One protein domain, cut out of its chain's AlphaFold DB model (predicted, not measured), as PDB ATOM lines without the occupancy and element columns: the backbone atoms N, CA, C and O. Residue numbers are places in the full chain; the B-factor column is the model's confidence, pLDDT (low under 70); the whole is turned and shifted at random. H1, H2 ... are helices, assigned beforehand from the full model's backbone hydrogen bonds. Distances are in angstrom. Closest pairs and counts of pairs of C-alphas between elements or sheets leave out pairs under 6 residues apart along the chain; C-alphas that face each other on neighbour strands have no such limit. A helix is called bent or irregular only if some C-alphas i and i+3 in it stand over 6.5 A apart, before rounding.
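This is residues 43 to 95 of the 96 residues of the protein "Flagellar biosynthesis anti-sigma factor FlgM" of Phycisphaerae bacterium (UniProt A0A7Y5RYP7). Three helices, H1, H2 and H3, are strung one after another in an open zigzag with no shared core, and no helix touches another. H2, the longest, makes the middle piece, with H1 and H3 at the two ends. The printed part has 53 residues, all helix in class with no named strand; it is extended, with a radius of gyration of the C-alphas of 19.3 A, and spans 59 by 27 by 10 A.

Find C-alpha 43 at (152.815, 192.957, 255.948), where H1 begins; it runs to residue 52 and is irregular, but only just: C-alphas 49 and 52 are 7.0 A apart. H2, residues 55 to 73, covers 27.5 A. H3, residues 79 to 94, covers 21.9 A and ends at C-alpha 94, (166.783, 208.978, 309.135).

H1 and H2 meet only through their link. H2 and H3 are apart, as are H1 and H3. In H2 and H3 every O i to N i+4 pair is within hydrogen-bond range; in H1, 4 of 6.

The C-alphas of Phe 43 and Gly 95 are the two farthest apart, 59.2 A. The printed part has no cut, and both links are tight. Look for pLDDT under 70 at residues 50 to 58 and 95.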
ATOM      1  N   PHE A  43     152.700 193.880 254.823       76.12
ATOM      2  CA  PHE A  43     152.815 192.957 255.948       76.12
ATOM      3  C   PHE A  43     152.550 193.626 257.310       76.12
ATOM      4  O   PHE A  43     151.837 193.073 258.145       76.12
ATOM      5  N   ALA A  44     153.077 194.833 257.537       76.25
ATOM      6  CA  ALA A  44     152.842 195.600 258.763       76.25
ATOM      7  C   ALA A  44     151.373 196.044 258.895       76.25
ATOM      8  O   ALA A  44     150.819 196.060 259.999       76.25
ATOM      9  N   ARG A  45     150.730 196.347 257.761       76.06
ATOM     10  CA  ARG A  45     149.298 196.647 257.692       76.06
ATOM     11  C   ARG A  45     148.450 195.430 258.066       76.06
ATOM     12  O   ARG A  45     147.606 195.533 258.952       76.06
ATOM     13  N   LEU A  46     148.755 194.260 257.499       77.81
ATOM     14  CA  LEU A  46     148.118 192.984 257.853       77.81
ATOM     15  C   LEU A  46     148.275 192.624 259.337       77.81
ATOM     16  O   LEU A  46     147.330 192.129 259.945       77.81
ATOM     17  N   LEU A  47     149.434 192.891 259.944       74.69
ATOM     18  CA  LEU A  47     149.647 192.656 261.377       74.69
ATOM     19  C   LEU A  47     148.815 193.594 262.262       74.69
ATOM     20  O   LEU A  47     148.269 193.152 263.276       74.69
ATOM     21  N   SER A  48     148.696 194.866 261.874       70.06
ATOM     22  CA  SER A  48     147.892 195.850 262.611       70.06
ATOM     23  C   SER A  48     146.391 195.574 262.493       70.06
ATOM     24  O   SER A  48     145.669 195.669 263.484       70.06
ATOM     25  N   GLU A  49     145.925 195.208 261.298       71.06
ATOM     26  CA  GLU A  49     144.503 194.983 261.010       71.06
ATOM     27  C   GLU A  49     144.032 193.570 261.401       71.06
ATOM     28  O   GLU A  49     142.917 193.410 261.894       71.06
ATOM     29  N   GLY A  50     144.863 192.540 261.203       60.25
ATOM     30  CA  GLY A  50     144.429 191.139 261.209       60.25
ATOM     31  C   GLY A  50     144.755 190.315 262.457       60.25
ATOM     32  O   GLY A  50     144.059 189.337 262.710       60.25
ATOM     33  N   ALA A  51     145.783 190.665 263.240       57.00
ATOM     34  CA  ALA A  51     146.278 189.778 264.307       57.00
ATOM     35  C   ALA A  51     146.130 190.325 265.736       57.00
ATOM     36  O   ALA A  51     146.111 189.543 266.680       57.00
ATOM     37  N   LEU A  52     146.035 191.646 265.919       54.31
ATOM     38  CA  LEU A  52     146.094 192.259 267.253       54.31
ATOM     39  C   LEU A  52     144.983 193.282 267.536       54.31
ATOM     40  O   LEU A  52     144.671 193.506 268.699       54.31
ATOM     41  N   GLY A  53     144.335 193.869 266.525       55.47
ATOM     42  CA  GLY A  53     143.420 195.003 266.724       55.47
ATOM     43  C   GLY A  53     142.142 194.704 267.523       55.47
ATOM     44  O   GLY A  53     141.770 195.496 268.393       55.47
ATOM     45  N   ALA A  54     141.479 193.574 267.251       58.59
ATOM     46  CA  ALA A  54     140.193 193.230 267.868       58.59
ATOM     47  C   ALA A  54     140.353 192.650 269.283       58.59
ATOM     48  O   ALA A  54     139.782 193.188 270.228       58.59
ATOM     49  N   GLU A  55     141.197 191.630 269.471       59.72
ATOM     50  CA  GLU A  55     141.417 191.041 270.803       59.72
ATOM     51  C   GLU A  55     142.120 192.011 271.771       59.72
ATOM     52  O   GLU A  55     141.812 192.033 272.964       59.72
ATOM     53  N   GLN A  56     143.002 192.903 271.290       60.34
ATOM     54  CA  GLN A  56     143.559 193.951 272.159       60.34
ATOM     55  C   GLN A  56     142.527 195.000 272.570       60.34
ATOM     56  O   GLN A  56     142.749 195.690 273.566       60.34
ATOM     57  N   ALA A  57     141.436 195.200 271.826       64.44
ATOM     58  CA  ALA A  57     140.394 196.133 272.248       64.44
ATOM     59  C   ALA A  57     139.700 195.628 273.524       64.44
ATOM     60  O   ALA A  57     139.574 196.394 274.482       64.44
ATOM     61  N   ASP A  58     139.375 194.335 273.581       68.25
ATOM     62  CA  ASP A  58     138.751 193.708 274.752       68.25
ATOM     63  C   ASP A  58     139.694 193.667 275.958       68.25
ATOM     64  O   ASP A  58     139.307 194.040 277.070       68.25
ATOM     65  N   ILE A  59     140.970 193.321 275.740       75.44
ATOM     66  CA  ILE A  59     141.993 193.349 276.800       75.44
ATOM     67  C   ILE A  59     142.152 194.771 277.360       75.44
ATOM     68  O   ILE A  59     142.228 194.961 278.578       75.44
ATOM     69  N   ARG A  60     142.164 195.794 276.491       79.56
ATOM     70  CA  ARG A  60     142.235 197.202 276.917       79.56
ATOM     71  C   ARG A  60     141.005 197.611 277.718       79.56
ATOM     72  O   ARG A  60     141.160 198.263 278.748       79.56
ATOM     73  N   LEU A  61     139.806 197.222 277.285       85.25
ATOM     74  CA  LEU A  61     138.570 197.537 277.999       85.25
ATOM     75  C   LEU A  61     138.556 196.907 279.395       85.25
ATOM     76  O   LEU A  61     138.278 197.602 280.373       85.25
ATOM     77  N   HIS A  62     138.919 195.628 279.500       84.50
ATOM     78  CA  HIS A  62     139.011 194.940 280.783       84.50
ATOM     79  C   HIS A  62     140.002 195.639 281.719       84.50
ATOM     80  O   HIS A  62     139.673 195.918 282.874       84.50
ATOM     81  N   LYS A  63     141.174 196.030 281.198       87.31
ATOM     82  CA  LYS A  63     142.183 196.733 281.997       87.31
ATOM     83  C   LYS A  63     141.706 198.099 282.486       87.31
ATOM     84  O   LYS A  63     141.995 198.485 283.616       87.31
ATOM     85  N   ILE A  64     140.955 198.830 281.663       88.06
ATOM     86  CA  ILE A  64     140.364 200.118 282.050       88.06
ATOM     87  C   ILE A  64     139.348 199.933 283.181       88.06
ATOM     88  O   ILE A  64     139.333 200.734 284.115       88.06
ATOM     89  N   ILE A  65     138.506 198.899 283.108       92.50
ATOM     90  CA  ILE A  65     137.515 198.598 284.150       92.50
ATOM     91  C   ILE A  65     138.219 198.252 285.465       92.50
ATOM     92  O   ILE A  65     137.936 198.885 286.479       92.50
ATOM     93  N   GLU A  66     139.194 197.345 285.429       91.00
ATOM     94  CA  GLU A  66     139.994 196.948 286.597       91.00
ATOM     95  C   GLU A  66     140.637 198.165 287.286       91.00
ATOM     96  O   GLU A  66     140.540 198.332 288.503       91.00
ATOM     97  N   VAL A  67     141.246 199.062 286.502       90.12
ATOM     98  CA  VAL A  67     141.869 200.287 287.025       90.12
ATOM     99  C   VAL A  67     140.829 201.229 287.632       90.12
ATOM    100  O   VAL A  67     141.068 201.796 288.697       90.12
ATOM    101  N   ARG A  68     139.657 201.393 287.003       91.81
ATOM    102  CA  ARG A  68     138.570 202.223 287.555       91.81
ATOM    103  C   ARG A  68     138.059 201.679 288.883       91.81
ATOM    104  O   ARG A  68     137.839 202.459 289.807       91.81
ATOM    105  N   GLU A  69     137.892 200.367 288.987       95.19
ATOM    106  CA  GLU A  69     137.489 199.727 290.236       95.19
ATOM    107  C   GLU A  69     138.553 199.899 291.321       95.19
ATOM    108  O   GLU A  69     138.211 200.210 292.460       95.19
ATOM    109  N   ALA A  70     139.834 199.773 290.970       90.81
ATOM    110  CA  ALA A  70     140.926 200.006 291.907       90.81
ATOM    111  C   ALA A  70     140.948 201.456 292.431       90.81
ATOM    112  O   ALA A  70     141.120 201.735 293.622       90.81
ATOM    113  N   ILE A  71     140.691 202.422 291.545       89.12
ATOM    114  CA  ILE A  71     140.556 203.831 291.935       89.12
ATOM    115  C   ILE A  71     139.366 204.009 292.886       89.12
ATOM    116  O   ILE A  71     139.508 204.670 293.913       89.12
ATOM    117  N   ALA A  72     138.217 203.396 292.583       91.12
ATOM    118  CA  ALA A  72     137.011 203.497 293.404       91.12
ATOM    119  C   ALA A  72     137.175 202.859 294.795       91.12
ATOM    120  O   ALA A  72     136.673 203.400 295.777       91.12
ATOM    121  N   ARG A  73     137.909 201.742 294.897       93.81
ATOM    122  CA  ARG A  73     138.268 201.114 296.182       93.81
ATOM    123  C   ARG A  73     139.338 201.892 296.951       93.81
ATOM    124  O   ARG A  73     139.521 201.654 298.142       93.81
ATOM    125  N   GLY A  74     140.044 202.806 296.286       88.88
ATOM    126  CA  GLY A  74     141.151 203.569 296.858       88.88
ATOM    127  C   GLY A  74     142.464 202.786 296.968       88.88
ATOM    128  O   GLY A  74     143.427 203.311 297.527       88.88
ATOM    129  N   ASP A  75     142.525 201.569 296.421       91.00
ATOM    130  CA  ASP A  75     143.720 200.714 296.399       91.00
ATOM    131  C   ASP A  75     144.611 200.977 295.169       91.00
ATOM    132  O   ASP A  75     145.690 200.400 295.041       91.00
ATOM    133  N   TYR A  76     144.212 201.904 294.291       89.38
ATOM    134  CA  TYR A  76     145.056 202.359 293.195       89.38
ATOM    135  C   TYR A  76     146.267 203.158 293.704       89.38
ATOM    136  O   TYR A  76     146.154 204.245 294.300       89.38
ATOM    137  N   VAL A  77     147.445 202.600 293.434       88.56
ATOM    138  CA  VAL A  77     148.745 203.152 293.806       88.56
ATOM    139  C   VAL A  77     149.417 203.731 292.568       88.56
ATOM    140  O   VAL A  77     149.635 203.028 291.584       88.56
ATOM    141  N   THR A  78     149.770 205.013 292.634       90.12
ATOM    142  CA  THR A  78     150.563 205.674 291.597       90.12
ATOM    143  C   THR A  78     152.040 205.726 291.999       90.12
ATOM    144  O   THR A  78     152.350 205.674 293.197       90.12
ATOM    145  N   PRO A  79     152.969 205.856 291.036       88.75
ATOM    146  CA  PRO A  79     154.389 206.032 291.335       88.75
ATOM    147  C   PRO A  79     154.658 207.213 292.277       88.75
ATOM    148  O   PRO A  79     155.486 207.112 293.178       88.75
ATOM    149  N   GLU A  80     153.909 208.306 292.142       89.81
ATOM    150  CA  GLU A  80     154.047 209.508 292.972       89.81
ATOM    151  C   GLU A  80     153.589 209.255 294.414       89.81
ATOM    152  O   GLU A  80     154.204 209.751 295.363       89.81
ATOM    153  N   LYS A  81     152.532 208.445 294.600       86.56
ATOM    154  CA  LYS A  81     152.097 207.982 295.929       86.56
ATOM    155  C   LYS A  81     153.190 207.154 296.606       86.56
ATOM    156  O   LYS A  81     153.428 207.344 297.797       86.56
ATOM    157  N   LEU A  82     153.855 206.267 295.863       86.12
ATOM    158  CA  LEU A  82     154.957 205.453 296.386       86.12
ATOM    159  C   LEU A  82     156.175 206.299 296.736       86.12
ATOM    160  O   LEU A  82     156.720 206.133 297.819       86.12
ATOM    161  N   ASP A  83     156.564 207.228 295.865       89.75
ATOM    162  CA  ASP A  83     157.689 208.136 296.110       89.75
ATOM    163  C   ASP A  83     157.437 209.018 297.342       89.75
ATOM    164  O   ASP A  83     158.304 209.174 298.198       89.75
ATOM    165  N   THR A  84     156.211 209.520 297.502       89.00
ATOM    166  CA  THR A  84     155.816 210.287 298.695       89.00
ATOM    167  C   THR A  84     155.860 209.426 299.959       89.00
ATOM    168  O   THR A  84     156.384 209.865 300.985       89.00
ATOM    169  N   ALA A  85     155.333 208.199 299.900       87.56
ATOM    170  CA  ALA A  85     155.369 207.266 301.023       87.56
ATOM    171  C   ALA A  85     156.808 206.874 301.392       87.56
ATOM    172  O   ALA A  85     157.146 206.835 302.573       87.56
ATOM    173  N   LEU A  86     157.664 206.652 300.390       91.38
ATOM    174  CA  LEU A  86     159.078 206.342 300.562       91.38
ATOM    175  C   LEU A  86     159.827 207.512 301.200       91.38
ATOM    176  O   LEU A  86     160.516 207.313 302.194       91.38
ATOM    177  N   LYS A  87     159.652 208.733 300.682       90.94
ATOM    178  CA  LYS A  87     160.251 209.949 301.254       90.94
ATOM    179  C   LYS A  87     159.867 210.123 302.714       90.94
ATOM    180  O   LYS A  87     160.745 210.330 303.541       90.94
ATOM    181  N   ARG A  88     158.578 209.972 303.037       88.69
ATOM    182  CA  ARG A  88     158.097 210.045 304.420       88.69
ATOM    183  C   ARG A  88     158.732 208.970 305.298       88.69
ATOM    184  O   ARG A  88     159.237 209.296 306.360       88.69
ATOM    185  N   ALA A  89     158.759 207.720 304.840       89.06
ATOM    186  CA  ALA A  89     159.369 206.624 305.590       89.06
ATOM    187  C   ALA A  89     160.874 206.840 305.820       89.06
ATOM    188  O   ALA A  89     161.378 206.551 306.897       89.06
ATOM    189  N   MET A  90     161.597 207.376 304.832       91.75
ATOM    190  CA  MET A  90     163.011 207.717 304.996       91.75
ATOM    191  C   MET A  90     163.205 208.894 305.956       91.75
ATOM    192  O   MET A  90     164.132 208.858 306.755       91.75
ATOM    193  N   SER A  91     162.336 209.907 305.925       88.75
ATOM    194  CA  SER A  91     162.353 210.991 306.912       88.75
ATOM    195  C   SER A  91     162.068 210.493 308.330       88.75
ATOM    196  O   SER A  91     162.765 210.908 309.242       88.75
ATOM    197  N   ASP A  92     161.119 209.570 308.509       84.56
ATOM    198  CA  ASP A  92     160.786 209.000 309.823       84.56
ATOM    199  C   ASP A  92     161.912 208.097 310.384       84.56
ATOM    200  O   ASP A  92     162.000 207.907 311.593       84.56
ATOM    201  N   VAL A  93     162.761 207.513 309.524       84.75
ATOM    202  CA  VAL A  93     163.852 206.596 309.927       84.75
ATOM    203  C   VAL A  93     165.211 207.295 310.052       84.75
ATOM    204  O   VAL A  93     166.035 206.877 310.864       84.75
ATOM    205  N   PHE A  94     165.474 208.317 309.234       82.50
ATOM    206  CA  PHE A  94     166.783 208.978 309.135       82.50
ATOM    207  C   PHE A  94     166.763 210.472 309.499       82.50
ATOM    208  O   PHE A  94     167.812 211.112 309.442       82.50
ATOM    209  N   GLY A  95     165.600 211.039 309.821       68.00
ATOM    210  CA  GLY A  95     165.475 212.377 310.403       68.00
ATOM    211  C   GLY A  95     165.476 212.304 311.930       68.00
ATOM    212  O   GLY A  95     164.833 211.415 312.480       68.00
TER     213      GLY A  95